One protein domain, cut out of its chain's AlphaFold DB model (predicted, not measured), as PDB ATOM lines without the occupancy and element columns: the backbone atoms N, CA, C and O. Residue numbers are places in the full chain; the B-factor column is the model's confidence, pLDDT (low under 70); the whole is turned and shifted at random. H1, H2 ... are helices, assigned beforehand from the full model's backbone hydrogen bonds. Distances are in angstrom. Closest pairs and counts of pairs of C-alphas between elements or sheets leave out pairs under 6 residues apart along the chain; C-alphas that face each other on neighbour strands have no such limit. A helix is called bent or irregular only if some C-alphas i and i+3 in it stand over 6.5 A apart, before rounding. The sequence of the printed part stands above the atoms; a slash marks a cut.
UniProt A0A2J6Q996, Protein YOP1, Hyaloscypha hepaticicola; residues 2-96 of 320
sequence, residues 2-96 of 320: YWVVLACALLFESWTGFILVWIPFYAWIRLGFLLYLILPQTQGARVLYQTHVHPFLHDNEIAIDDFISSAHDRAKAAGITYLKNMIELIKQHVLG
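This is residues 2 to 96 of the 320 residues of the protein "Protein YOP1" of Hyaloscypha hepaticicola (UniProt A0A2J6Q996). What is the main picture? One long helix, H4, makes a long arm that sticks out, with residues 58 to 96 standing free, from a small body of three helices. In that body H1 and H2 run side by side in opposite directions, loosely, and H3 crosses one end of the pair, where H1 begins and H2 ends. What is it made of, and how large is it? The printed part has 95 residues with four named helices, H1, H2, H3 and H4 in chain order, and no named strand; its class is all helix. It is extended, with a radius of gyration of the C-alphas of 21.4 A and spans of 63 by 35 by 25 A.

What does the longest helix meet? H4, residues 61 to 95, touches no helix. It meets H3, residues 44 to 59, only through their link, and is apart from H1, residues 2 to 20, and from H2, residues 26 to 38. How do the other three stand? H1 touches H3 with residues 2 to 6 alone, about perpendicular at 90 degrees, and the closest C-alphas, of Tyr 2 and Ala 45, are 5.7 A apart. H2 and H3 touch only at the corner, about perpendicular at 84 degrees, with the C-alphas of Leu 37 and Ala 45 closest at 4.9 A. H1 and H2 are close but not clearly touching, at a shallow tilt of 6 degrees, opposite ways, with the C-alphas of Leu 20 and Tyr 26 closest at 6.5 A. What do the backbone N and O atoms show? In H2 and H4 every O i to N i+4 pair is within hydrogen-bond range; in H1 13 of 15 are, and in H3 10 of 12.

Where does the long helix run? H4 goes from C-alpha 61 at (94.748, -42.691, 215.315) to C-alpha 95 at (65.881, -81.711, 207.707), 49.1 A. Where are the others? H3 measures 22.3 A and H2 18.2 A from first to last C-alpha. H1 measures 24.2 A and begins with C-alpha 2 at (109.952, -53.591, 210.150). Where do helices kink? H1 has a kink of 38 degrees near residue 14 and is irregular, with C-alphas 15 and 18 7.1 A apart. H3 has a kink of 32 degrees near residue 52 and is only just irregular, with C-alphas 51 and 54 6.7 A apart.

How far does it reach? The two C-alphas farthest apart, of Gln 41 and Gly 96, are 65.3 A apart; the body without the free stretch spans 32 by 25 by 15 A. Are there cuts or long links? The printed part has no cut, and the three links are tight. Where is confidence low? Residue 96 is under 70, and the mean pLDDT of the printed part is 85.6.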
ATOM      1  N   TYR A   2     109.540 -53.105 211.491       81.19
ATOM      2  CA  TYR A   2     109.952 -53.591 210.150       81.19
ATOM      3  C   TYR A   2     108.827 -54.222 209.312       81.19
ATOM      4  O   TYR A   2     108.578 -53.785 208.194       81.19
ATOM      5  N   TRP A   3     108.093 -55.183 209.885       86.25
ATOM      6  CA  TRP A   3     106.971 -55.859 209.221       86.25
ATOM      7  C   TRP A   3     105.841 -54.925 208.772       86.25
ATOM      8  O   TRP A   3     105.243 -55.172 207.733       86.25
ATOM      9  N   VAL A   4     105.577 -53.838 209.506       86.81
ATOM     10  CA  VAL A   4     104.545 -52.850 209.142       86.81
ATOM     11  C   VAL A   4     104.978 -52.091 207.892       86.81
ATOM     12  O   VAL A   4     104.219 -51.995 206.938       86.81
ATOM     13  N   VAL A   5     106.231 -51.627 207.849       87.12
ATOM     14  CA  VAL A   5     106.766 -50.918 206.675       87.12
ATOM     15  C   VAL A   5     106.878 -51.842 205.466       87.12
ATOM     16  O   VAL A   5     106.545 -51.426 204.359       87.12
ATOM     17  N   LEU A   6     107.282 -53.099 205.669       87.81
ATOM     18  CA  LEU A   6     107.291 -54.109 204.610       87.81
ATOM     19  C   LEU A   6     105.876 -54.342 204.057       87.81
ATOM     20  O   LEU A   6     105.697 -54.356 202.843       87.81
ATOM     21  N   ALA A   7     104.867 -54.467 204.926       89.69
ATOM     22  CA  ALA A   7     103.474 -54.621 204.514       89.69
ATOM     23  C   ALA A   7     102.958 -53.390 203.748       89.69
ATOM     24  O   ALA A   7     102.355 -53.555 202.693       89.69
ATOM     25  N   CYS A   8     103.252 -52.168 204.206       87.19
ATOM     26  CA  CYS A   8     102.910 -50.938 203.481       87.19
ATOM     27  C   CYS A   8     103.605 -50.855 202.110       87.19
ATOM     28  O   CYS A   8     102.968 -50.492 201.124       87.19
ATOM     29  N   ALA A   9     104.885 -51.229 202.023       87.56
ATOM     30  CA  ALA A   9     105.628 -51.259 200.764       87.56
ATOM     31  C   ALA A   9     105.057 -52.297 199.780       87.56
ATOM     32  O   ALA A   9     104.903 -51.998 198.599       87.56
ATOM     33  N   LEU A  10     104.686 -53.488 200.264       89.94
ATOM     34  CA  LEU A  10     104.048 -54.538 199.461       89.94
ATOM     35  C   LEU A  10     102.609 -54.181 199.048       89.94
ATOM     36  O   LEU A  10     102.193 -54.513 197.939       89.94
ATOM     37  N   LEU A  11     101.859 -53.477 199.901       91.38
ATOM     38  CA  LEU A  11     100.535 -52.943 199.574       91.38
ATOM     39  C   LEU A  11     100.634 -51.911 198.442       91.38
ATOM     40  O   LEU A  11      99.887 -51.993 197.468       91.38
ATOM     41  N   PHE A  12     101.585 -50.978 198.550       89.38
ATOM     42  CA  PHE A  12     101.838 -49.973 197.520       89.38
ATOM     43  C   PHE A  12     102.274 -50.627 196.203       89.38
ATOM     44  O   PHE A  12     101.647 -50.377 195.180       89.38
ATOM     45  N   GLU A  13     103.244 -51.549 196.244       87.88
ATOM     46  CA  GLU A  13     103.671 -52.376 195.101       87.88
ATOM     47  C   GLU A  13     102.485 -53.068 194.411       87.88
ATOM     48  O   GLU A  13     102.382 -53.047 193.184       87.88
ATOM     49  N   SER A  14     101.565 -53.658 195.184       88.69
ATOM     50  CA  SER A  14     100.378 -54.323 194.637       88.69
ATOM     51  C   SER A  14      99.409 -53.354 193.956       88.69
ATOM     52  O   SER A  14      98.695 -53.763 193.042       88.69
ATOM     53  N   TRP A  15      99.353 -52.096 194.398       89.88
ATOM     54  CA  TRP A  15      98.472 -51.076 193.830       89.88
ATOM     55  C   TRP A  15      99.088 -50.420 192.590       89.88
ATOM     56  O   TRP A  15      98.422 -50.249 191.568       89.88
ATOM     57  N   THR A  16     100.385 -50.112 192.636       88.12
ATOM     58  CA  THR A  16     101.102 -49.459 191.535       88.12
ATOM     59  C   THR A  16     101.614 -50.428 190.473       88.12
ATOM     60  O   THR A  16     101.953 -49.986 189.377       88.12
ATOM     61  N   GLY A  17     101.644 -51.738 190.738       85.69
ATOM     62  CA  GLY A  17     102.183 -52.753 189.826       85.69
ATOM     63  C   GLY A  17     101.587 -52.729 188.411       85.69
ATOM     64  O   GLY A  17     102.316 -52.954 187.448       85.69
ATOM     65  N   PHE A  18     100.304 -52.374 188.255       86.19
ATOM     66  CA  PHE A  18      99.674 -52.229 186.932       86.19
ATOM     67  C   PHE A  18     100.253 -51.046 186.128       86.19
ATOM     68  O   PHE A  18     100.455 -51.162 184.920       86.19
ATOM     69  N   ILE A  19     100.555 -49.929 186.796       85.81
ATOM     70  CA  ILE A  19     101.131 -48.721 186.185       85.81
ATOM     71  C   ILE A  19     102.611 -48.963 185.875       85.81
ATOM     72  O   ILE A  19     103.102 -48.652 184.792       85.81
ATOM     73  N   LEU A  20     103.329 -49.551 186.833       82.38
ATOM     74  CA  LEU A  20     104.783 -49.684 186.790       82.38
ATOM     75  C   LEU A  20     105.262 -50.773 185.815       82.38
ATOM     76  O   LEU A  20     106.416 -50.731 185.397       82.38
ATOM     77  N   VAL A  21     104.382 -51.676 185.360       83.56
ATOM     78  CA  VAL A  21     104.704 -52.638 184.287       83.56
ATOM     79  C   VAL A  21     104.973 -51.963 182.931       83.56
ATOM     80  O   VAL A  21     105.657 -52.542 182.091       83.56
ATOM     81  N   TRP A  22     104.490 -50.729 182.723       87.44
ATOM     82  CA  TRP A  22     104.779 -49.929 181.524       87.44
ATOM     83  C   TRP A  22     106.163 -49.254 181.565       87.44
ATOM     84  O   TRP A  22     106.613 -48.731 180.546       87.44
ATOM     85  N   ILE A  23     106.844 -49.244 182.718       88.19
ATOM     86  CA  ILE A  23     108.126 -48.555 182.895       88.19
ATOM     87  C   ILE A  23     109.285 -49.555 182.720       88.19
ATOM     88  O   ILE A  23     109.480 -50.429 183.572       88.19
ATOM     89  N   PRO A  24     110.111 -49.438 181.659       83.69
ATOM     90  CA  PRO A  24     111.303 -50.271 181.525       83.69
ATOM     91  C   PRO A  24     112.271 -50.014 182.692       83.69
ATOM     92  O   PRO A  24     112.366 -48.904 183.206       83.69
ATOM     93  N   PHE A  25     113.001 -51.054 183.107       86.38
ATOM     94  CA  PHE A  25     113.874 -51.094 184.298       86.38
ATOM     95  C   PHE A  25     113.189 -51.067 185.679       86.38
ATOM     96  O   PHE A  25     113.894 -51.216 186.682       86.38
ATOM     97  N   TYR A  26     111.853 -51.007 185.772       86.75
ATOM     98  CA  TYR A  26     111.150 -51.015 187.066       86.75
ATOM     99  C   TYR A  26     111.569 -52.164 188.008       86.75
ATOM    100  O   TYR A  26     111.795 -51.939 189.195       86.75
ATOM    101  N   ALA A  27     111.756 -53.380 187.483       86.06
ATOM    102  CA  ALA A  27     112.138 -54.554 188.275       86.06
ATOM    103  C   ALA A  27     113.443 -54.368 189.082       86.06
ATOM    104  O   ALA A  27     113.552 -54.882 190.194       86.06
ATOM    105  N   TRP A  28     114.408 -53.598 188.564       90.25
ATOM    106  CA  TRP A  28     115.664 -53.297 189.262       90.25
ATOM    107  C   TRP A  28     115.477 -52.247 190.360       90.25
ATOM    108  O   TRP A  28     116.054 -52.383 191.436       90.25
ATOM    109  N   ILE A  29     114.629 -51.240 190.119       87.62
ATOM    110  CA  ILE A  29     114.262 -50.226 191.119       87.62
ATOM    111  C   ILE A  29     113.508 -50.892 192.272       87.62
ATOM    112  O   ILE A  29     113.870 -50.699 193.432       87.62
ATOM    113  N   ARG A  30     112.528 -51.750 191.958       87.44
ATOM    114  CA  ARG A  30     111.821 -52.595 192.927       87.44
ATOM    115  C   ARG A  30     112.793 -53.435 193.750       87.44
ATOM    116  O   ARG A  30     112.726 -53.408 194.975       87.44
ATOM    117  N   LEU A  31     113.703 -54.166 193.099       89.31
ATOM    118  CA  LEU A  31     114.687 -54.999 193.795       89.31
ATOM    119  C   LEU A  31     115.567 -54.155 194.724       89.31
ATOM    120  O   LEU A  31     115.721 -54.517 195.885       89.31
ATOM    121  N   GLY A  32     116.086 -53.017 194.255       89.62
ATOM    122  CA  GLY A  32     116.891 -52.103 195.067       89.62
ATOM    123  C   GLY A  32     116.127 -51.513 196.259       89.62
ATOM    124  O   GLY A  32     116.673 -51.439 197.358       89.62
ATOM    125  N   PHE A  33     114.853 -51.159 196.076       87.56
ATOM    126  CA  PHE A  33     113.989 -50.631 197.134       87.56
ATOM    127  C   PHE A  33     113.644 -51.689 198.193       87.56
ATOM    128  O   PHE A  33     113.797 -51.440 199.390       87.56
ATOM    129  N   LEU A  34     113.257 -52.901 197.773       88.12
ATOM    130  CA  LEU A  34     113.025 -54.025 198.688       88.12
ATOM    131  C   LEU A  34     114.318 -54.432 199.412       88.12
ATOM    132  O   LEU A  34     114.280 -54.697 200.613       88.12
ATOM    133  N   LEU A  35     115.464 -54.424 198.720       88.75
ATOM    134  CA  LEU A  35     116.771 -54.675 199.326       88.75
ATOM    135  C   LEU A  35     117.089 -53.620 200.397       88.75
ATOM    136  O   LEU A  35     117.450 -53.976 201.513       88.75
ATOM    137  N   TYR A  36     116.894 -52.333 200.100       86.31
ATOM    138  CA  TYR A  36     117.118 -51.234 201.047       86.31
ATOM    139  C   TYR A  36     116.248 -51.334 202.315       86.31
ATOM    140  O   TYR A  36     116.707 -50.979 203.405       86.31
ATOM    141  N   LEU A  37     115.016 -51.838 202.177       84.62
ATOM    142  CA  LEU A  37     114.084 -52.081 203.282       84.62
ATOM    143  C   LEU A  37     114.442 -53.312 204.128       84.62
ATOM    144  O   LEU A  37     114.264 -53.270 205.346       84.62
ATOM    145  N   ILE A  38     114.906 -54.396 203.497       85.50
ATOM    146  CA  ILE A  38     115.159 -55.684 204.164       85.50
ATOM    147  C   ILE A  38     116.580 -55.810 204.730       85.50
ATOM    148  O   ILE A  38     116.809 -56.608 205.639       85.50
ATOM    149  N   LEU A  39     117.540 -55.035 204.214       84.00
ATOM    150  CA  LEU A  39     118.934 -55.118 204.633       84.00
ATOM    151  C   LEU A  39     119.100 -54.533 206.053       84.00
ATOM    152  O   LEU A  39     118.833 -53.348 206.276       84.00
ATOM    153  N   PRO A  40     119.584 -55.315 207.039       70.94
ATOM    154  CA  PRO A  40     119.651 -54.863 208.432       70.94
ATOM    155  C   PRO A  40     120.658 -53.722 208.642       70.94
ATOM    156  O   PRO A  40     120.535 -52.964 209.603       70.94
ATOM    157  N   GLN A  41     121.629 -53.577 207.736       71.69
ATOM    158  CA  GLN A  41     122.697 -52.579 207.807       71.69
ATOM    159  C   GLN A  41     122.239 -51.162 207.427       71.69
ATOM    160  O   GLN A  41     122.728 -50.197 208.005       71.69
ATOM    161  N   THR A  42     121.302 -51.015 206.483       76.25
ATOM    162  CA  THR A  42     120.807 -49.696 206.035       76.25
ATOM    163  C   THR A  42     119.718 -49.128 206.934       76.25
ATOM    164  O   THR A  42     119.435 -47.937 206.844       76.25
ATOM    165  N   GLN A  43     119.084 -49.960 207.776       80.56
ATOM    166  CA  GLN A  43     117.980 -49.563 208.664       80.56
ATOM    167  C   GLN A  43     116.838 -48.825 207.924       80.56
ATOM    168  O   GLN A  43     116.072 -48.083 208.540       80.56
ATOM    169  N   GLY A  44     116.689 -49.031 206.606       80.88
ATOM    170  CA  GLY A  44     115.842 -48.197 205.744       80.88
ATOM    171  C   GLY A  44     114.373 -48.194 206.163       80.88
ATOM    172  O   GLY A  44     113.731 -47.147 206.227       80.88
ATOM    173  N   ALA A  45     113.869 -49.358 206.578       83.31
ATOM    174  CA  ALA A  45     112.531 -49.491 207.140       83.31
ATOM    175  C   ALA A  45     112.351 -48.753 208.483       83.31
ATOM    176  O   ALA A  45     111.254 -48.279 208.761       83.31
ATOM    177  N   ARG A  46     113.392 -48.607 209.317       82.94
ATOM    178  CA  ARG A  46     113.308 -47.832 210.570       82.94
ATOM    179  C   ARG A  46     113.163 -46.340 210.278       82.94
ATOM    180  O   ARG A  46     112.295 -45.702 210.866       82.94
ATOM    181  N   VAL A  47     113.972 -45.814 209.357       82.69
ATOM    182  CA  VAL A  47     113.895 -44.408 208.926       82.69
ATOM    183  C   VAL A  47     112.520 -44.129 208.321       82.69
ATOM    184  O   VAL A  47     111.809 -43.249 208.799       82.69
ATOM    185  N   LEU A  48     112.085 -44.940 207.351       82.31
ATOM    186  CA  LEU A  48     110.784 -44.760 206.701       82.31
ATOM    187  C   LEU A  48     109.609 -44.873 207.691       82.31
ATOM    188  O   LEU A  48     108.646 -44.110 207.584       82.31
ATOM    189  N   TYR A  49     109.711 -45.760 208.692       82.69
ATOM    190  CA  TYR A  49     108.727 -45.837 209.772       82.69
ATOM    191  C   TYR A  49     108.643 -44.524 210.552       82.69
ATOM    192  O   TYR A  49     107.559 -43.975 210.696       82.69
ATOM    193  N   GLN A  50     109.775 -44.008 211.037       81.88
ATOM    194  CA  GLN A  50     109.795 -42.829 211.906       81.88
ATOM    195  C   GLN A  50     109.439 -41.532 211.166       81.88
ATOM    196  O   GLN A  50     108.782 -40.675 211.749       81.88
ATOM    197  N   THR A  51     109.837 -41.379 209.899       80.94
ATOM    198  CA  THR A  51     109.628 -40.126 209.150       80.94
ATOM    199  C   THR A  51     108.247 -40.020 208.496       80.94
ATOM    200  O   THR A  51     107.745 -38.911 208.366       80.94
ATOM    201  N   HIS A  52     107.643 -41.132 208.058       78.69
ATOM    202  CA  HIS A  52     106.388 -41.103 207.287       78.69
ATOM    203  C   HIS A  52     105.264 -41.922 207.928       78.69
ATOM    204  O   HIS A  52     104.157 -41.415 208.084       78.69
ATOM    205  N   VAL A  53     105.524 -43.177 208.314       78.00
ATOM    206  CA  VAL A  53     104.456 -44.064 208.818       78.00
ATOM    207  C   VAL A  53     103.972 -43.633 210.204       78.00
ATOM    208  O   VAL A  53     102.774 -43.577 210.441       78.00
ATOM    209  N   HIS A  54     104.889 -43.297 211.112       80.12
ATOM    210  CA  HIS A  54     104.579 -42.898 212.483       80.12
ATOM    211  C   HIS A  54     103.720 -41.623 212.581       80.12
ATOM    212  O   HIS A  54     102.679 -41.703 213.229       80.12
ATOM    213  N   PRO A  55     104.078 -40.472 211.965       80.69
ATOM    214  CA  PRO A  55     103.216 -39.289 212.015       80.69
ATOM    215  C   PRO A  55     101.859 -39.551 211.352       80.69
ATOM    216  O   PRO A  55     100.835 -39.233 211.940       80.69
ATOM    217  N   PHE A  56     101.825 -40.242 210.205       78.94
ATOM    218  CA  PHE A  56     100.564 -40.569 209.534       78.94
ATOM    219  C   PHE A  56      99.632 -41.442 210.393       78.94
ATOM    220  O   PHE A  56      98.423 -41.220 210.392       78.94
ATOM    221  N   LEU A  57     100.170 -42.417 211.136       75.94
ATOM    222  CA  LEU A  57      99.381 -43.228 212.072       75.94
ATOM    223  C   LEU A  57      98.882 -42.408 213.266       75.94
ATOM    224  O   LEU A  57      97.736 -42.588 213.655       75.94
ATOM    225  N   HIS A  58      99.708 -41.519 213.821       79.56
ATOM    226  CA  HIS A  58      99.335 -40.704 214.978       79.56
ATOM    227  C   HIS A  58      98.256 -39.666 214.630       79.56
ATOM    228  O   HIS A  58      97.249 -39.563 215.324       79.56
ATOM    229  N   ASP A  59      98.396 -38.977 213.494       81.94
ATOM    230  CA  ASP A  59      97.418 -37.983 213.026       81.94
ATOM    231  C   ASP A  59      96.048 -38.612 212.683       81.94
ATOM    232  O   ASP A  59      95.026 -37.926 212.696       81.94
ATOM    233  N   ASN A  60      96.013 -39.915 212.375       82.81
ATOM    234  CA  ASN A  60      94.798 -40.654 212.007       82.81
ATOM    235  C   ASN A  60      94.336 -41.659 213.079       82.81
ATOM    236  O   ASN A  60      93.390 -42.401 212.824       82.81
ATOM    237  N   GLU A  61      94.959 -41.685 214.260       82.62
ATOM    238  CA  GLU A  61      94.748 -42.691 215.315       82.62
ATOM    239  C   GLU A  61      93.256 -42.848 215.669       82.62
ATOM    240  O   GLU A  61      92.689 -43.930 215.537       82.62
ATOM    241  N   ILE A  62      92.581 -41.728 215.948       81.75
ATOM    242  CA  ILE A  62      91.146 -41.676 216.278       81.75
ATOM    243  C   ILE A  62      90.275 -42.206 215.124       81.75
ATOM    244  O   ILE A  62      89.346 -42.980 215.341       81.75
ATOM    245  N   ALA A  63      90.580 -41.822 213.880       84.06
ATOM    246  CA  ALA A  63      89.807 -42.245 212.710       84.06
ATOM    247  C   ALA A  63      90.010 -43.735 212.383       84.06
ATOM    248  O   ALA A  63      89.098 -44.395 211.876       84.06
ATOM    249  N   ILE A  64      91.198 -44.269 212.678       85.56
ATOM    250  CA  ILE A  64      91.525 -45.689 212.545       85.56
ATOM    251  C   ILE A  64      90.786 -46.498 213.618       85.56
ATOM    252  O   ILE A  64      90.182 -47.513 213.274       85.56
ATOM    253  N   ASP A  65      90.742 -46.038 214.868       86.69
ATOM    254  CA  ASP A  65      90.023 -46.718 215.955       86.69
ATOM    255  C   ASP A  65      88.493 -46.695 215.763       86.69
ATOM    256  O   ASP A  65      87.827 -47.725 215.934       86.69
ATOM    257  N   ASP A  66      87.923 -45.577 215.304       88.94
ATOM    258  CA  ASP A  66      86.511 -45.488 214.897       88.94
ATOM    259  C   ASP A  66      86.203 -46.411 213.701       88.94
ATOM    260  O   ASP A  66      85.146 -47.056 213.633       88.94
ATOM    261  N   PHE A  67      87.135 -46.536 212.750       88.94
ATOM    262  CA  PHE A  67      86.992 -47.481 211.643       88.94
ATOM    263  C   PHE A  67      87.080 -48.936 212.121       88.94
ATOM    264  O   PHE A  67      86.257 -49.751 211.712       88.94
ATOM    265  N   ILE A  68      88.026 -49.277 212.999       91.25
ATOM    266  CA  ILE A  68      88.221 -50.639 213.519       91.25
ATOM    267  C   ILE A  68      87.028 -51.073 214.371       91.25
ATOM    268  O   ILE A  68      86.504 -52.169 214.162       91.25
ATOM    269  N   SER A  69      86.566 -50.226 215.291       91.00
ATOM    270  CA  SER A  69      85.402 -50.511 216.138       91.00
ATOM    271  C   SER A  69      84.134 -50.703 215.296       91.00
ATOM    272  O   SER A  69      83.489 -51.753 215.375       91.00
ATOM    273  N   SER A  70      83.834 -49.767 214.390       90.25
ATOM    274  CA  SER A  70      82.666 -49.877 213.510       90.25
ATOM    275  C   SER A  70      82.775 -51.031 212.500       90.25
ATOM    276  O   SER A  70      81.764 -51.672 212.200       90.25
ATOM    277  N   ALA A  71      83.970 -51.358 211.999       93.25
ATOM    278  CA  ALA A  71      84.199 -52.526 211.149       93.25
ATOM    279  C   ALA A  71      84.027 -53.839 211.924       93.25
ATOM    280  O   ALA A  71      83.430 -54.773 211.393       93.25
ATOM    281  N   HIS A  72      84.485 -53.912 213.175       94.19
ATOM    282  CA  HIS A  72      84.325 -55.080 214.043       94.19
ATOM    283  C   HIS A  72      82.855 -55.328 214.407       94.19
ATOM    284  O   HIS A  72      82.389 -56.466 214.308       94.19
ATOM    285  N   ASP A  73      82.096 -54.279 214.728       92.94
ATOM    286  CA  ASP A  73      80.656 -54.387 214.988       92.94
ATOM    287  C   ASP A  73      79.880 -54.796 213.730       92.94
ATOM    288  O   ASP A  73      79.034 -55.697 213.780       92.94
ATOM    289  N   ARG A  74      80.216 -54.217 212.567       92.00
ATOM    290  CA  ARG A  74      79.659 -54.635 211.268       92.00
ATOM    291  C   ARG A  74      80.023 -56.083 210.938       92.00
ATOM    292  O   ARG A  74      79.154 -56.820 210.480       92.00
ATOM    293  N   ALA A  75      81.257 -56.512 211.200       93.38
ATOM    294  CA  ALA A  75      81.714 -57.880 210.969       93.38
ATOM    295  C   ALA A  75      81.018 -58.886 211.899       93.38
ATOM    296  O   ALA A  75      80.608 -59.949 211.436       93.38
ATOM    297  N   LYS A  76      80.798 -58.543 213.176       92.81
ATOM    298  CA  LYS A  76      79.990 -59.347 214.108       92.81
ATOM    299  C   LYS A  76      78.534 -59.441 213.662       92.81
ATOM    300  O   LYS A  76      77.994 -60.544 213.583       92.81
ATOM    301  N   ALA A  77      77.904 -58.311 213.335       91.88
ATOM    302  CA  ALA A  77      76.518 -58.279 212.875       91.88
ATOM    303  C   ALA A  77      76.336 -59.096 211.583       91.88
ATOM    304  O   ALA A  77      75.483 -59.986 211.530       91.88
ATOM    305  N   ALA A  78      77.189 -58.863 210.580       93.19
ATOM    306  CA  ALA A  78      77.204 -59.621 209.335       93.19
ATOM    307  C   ALA A  78      77.470 -61.110 209.596       93.19
ATOM    308  O   ALA A  78      76.683 -61.949 209.160       93.19
ATOM    309  N   GLY A  79      78.503 -61.452 210.370       93.75
ATOM    310  CA  GLY A  79      78.860 -62.830 210.710       93.75
ATOM    311  C   GLY A  79      77.709 -63.608 211.353       93.75
ATOM    312  O   GLY A  79      77.435 -64.736 210.952       93.75
ATOM    313  N   ILE A  80      76.958 -62.985 212.267       94.62
ATOM    314  CA  ILE A  80      75.759 -63.589 212.870       94.62
ATOM    315  C   ILE A  80      74.655 -63.811 211.821       94.62
ATOM    316  O   ILE A  80      73.969 -64.833 211.875       94.62
ATOM    317  N   THR A  81      74.465 -62.897 210.861       91.44
ATOM    318  CA  THR A  81      73.490 -63.108 209.771       91.44
ATOM    319  C   THR A  81      73.922 -64.210 208.800       91.44
ATOM    320  O   THR A  81      73.115 -65.087 208.498       91.44
ATOM    321  N   TYR A  82      75.195 -64.259 208.399       92.25
ATOM    322  CA  TYR A  82      75.728 -65.341 207.566       92.25
ATOM    323  C   TYR A  82      75.658 -66.699 208.272       92.25
ATOM    324  O   TYR A  82      75.281 -67.685 207.644       92.25
ATOM    325  N   LEU A  83      75.937 -66.754 209.580       93.62
ATOM    326  CA  LEU A  83      75.816 -67.977 210.373       93.62
ATOM    327  C   LEU A  83      74.364 -68.472 210.446       93.62
ATOM    328  O   LEU A  83      74.123 -69.666 210.284       93.62
ATOM    329  N   LYS A  84      73.388 -67.572 210.628       88.56
ATOM    330  CA  LYS A  84      71.956 -67.924 210.575       88.56
ATOM    331  C   LYS A  84      71.572 -68.490 209.208       88.56
ATOM    332  O   LYS A  84      70.996 -69.570 209.156       88.56
ATOM    333  N   ASN A  85      71.970 -67.825 208.124       86.69
ATOM    334  CA  ASN A  85      71.691 -68.280 206.762       86.69
ATOM    335  C   ASN A  85      72.365 -69.638 206.466       86.69
ATOM    336  O   ASN A  85      71.759 -70.507 205.847       86.69
ATOM    337  N   MET A  86      73.589 -69.866 206.958       87.94
ATOM    338  CA  MET A  86      74.279 -71.162 206.880       87.94
ATOM    339  C   MET A  86      73.544 -72.262 207.652       87.94
ATOM    340  O   MET A  86      73.369 -73.360 207.127       87.94
ATOM    341  N   ILE A  87      73.074 -71.977 208.871       87.81
ATOM    342  CA  ILE A  87      72.265 -72.913 209.666       87.81
ATOM    343  C   ILE A  87      70.942 -73.224 208.952       87.81
ATOM    344  O   ILE A  87      70.504 -74.372 208.967       87.81
ATOM    345  N   GLU A  88      70.320 -72.244 208.296       82.38
ATOM    346  CA  GLU A  88      69.103 -72.450 207.504       82.38
ATOM    347  C   GLU A  88      69.358 -73.299 206.251       82.38
ATOM    348  O   GLU A  88      68.594 -74.231 206.012       82.38
ATOM    349  N   LEU A  89      70.467 -73.091 205.529       85.12
ATOM    350  CA  LEU A  89      70.887 -73.958 204.416       85.12
ATOM    351  C   LEU A  89      71.154 -75.401 204.874       85.12
ATOM    352  O   LEU A  89      70.678 -76.347 204.247       85.12
ATOM    353  N   ILE A  90      71.862 -75.587 205.994       86.81
ATOM    354  CA  ILE A  90      72.114 -76.916 206.579       86.81
ATOM    355  C   ILE A  90      70.790 -77.566 206.998       86.81
ATOM    356  O   ILE A  90      70.543 -78.728 206.687       86.81
ATOM    357  N   LYS A  91      69.894 -76.819 207.647       78.44
ATOM    358  CA  LYS A  91      68.569 -77.300 208.059       78.44
ATOM    359  C   LYS A  91      67.676 -77.644 206.862       78.44
ATOM    360  O   LYS A  91      66.943 -78.627 206.931       78.44
ATOM    361  N   GLN A  92      67.750 -76.892 205.769       78.81
ATOM    362  CA  GLN A  92      67.053 -77.207 204.522       78.81
ATOM    363  C   GLN A  92      67.599 -78.501 203.901       78.81
ATOM    364  O   GLN A  92      66.819 -79.373 203.526       78.81
ATOM    365  N   HIS A  93      68.925 -78.657 203.843       80.38
ATOM    366  CA  HIS A  93      69.578 -79.805 203.210       80.38
ATOM    367  C   HIS A  93      69.508 -81.100 204.045       80.38
ATOM    368  O   HIS A  93      69.474 -82.187 203.478       80.38
ATOM    369  N   VAL A  94      69.465 -80.996 205.381       80.31
ATOM    370  CA  VAL A  94      69.481 -82.146 206.309       80.31
ATOM    371  C   VAL A  94      68.097 -82.481 206.885       80.31
ATOM    372  O   VAL A  94      67.811 -83.655 207.100       80.31
ATOM    373  N   LEU A  95      67.225 -81.491 207.135       76.38
ATOM    374  CA  LEU A  95      65.881 -81.711 207.707       76.38
ATOM    375  C   LEU A  95      64.720 -81.475 206.724       76.38
ATOM    376  O   LEU A  95      63.576 -81.729 207.096       76.38
ATOM    377  N   GLY A  96      64.959 -80.983 205.503       67.62
ATOM    378  CA  GLY A  96      63.912 -80.835 204.477       67.62
ATOM    379  C   GLY A  96      62.780 -79.855 204.827       67.62
ATOM    380  O   GLY A  96      61.702 -79.916 204.240       67.62
TER     381      GLY A  96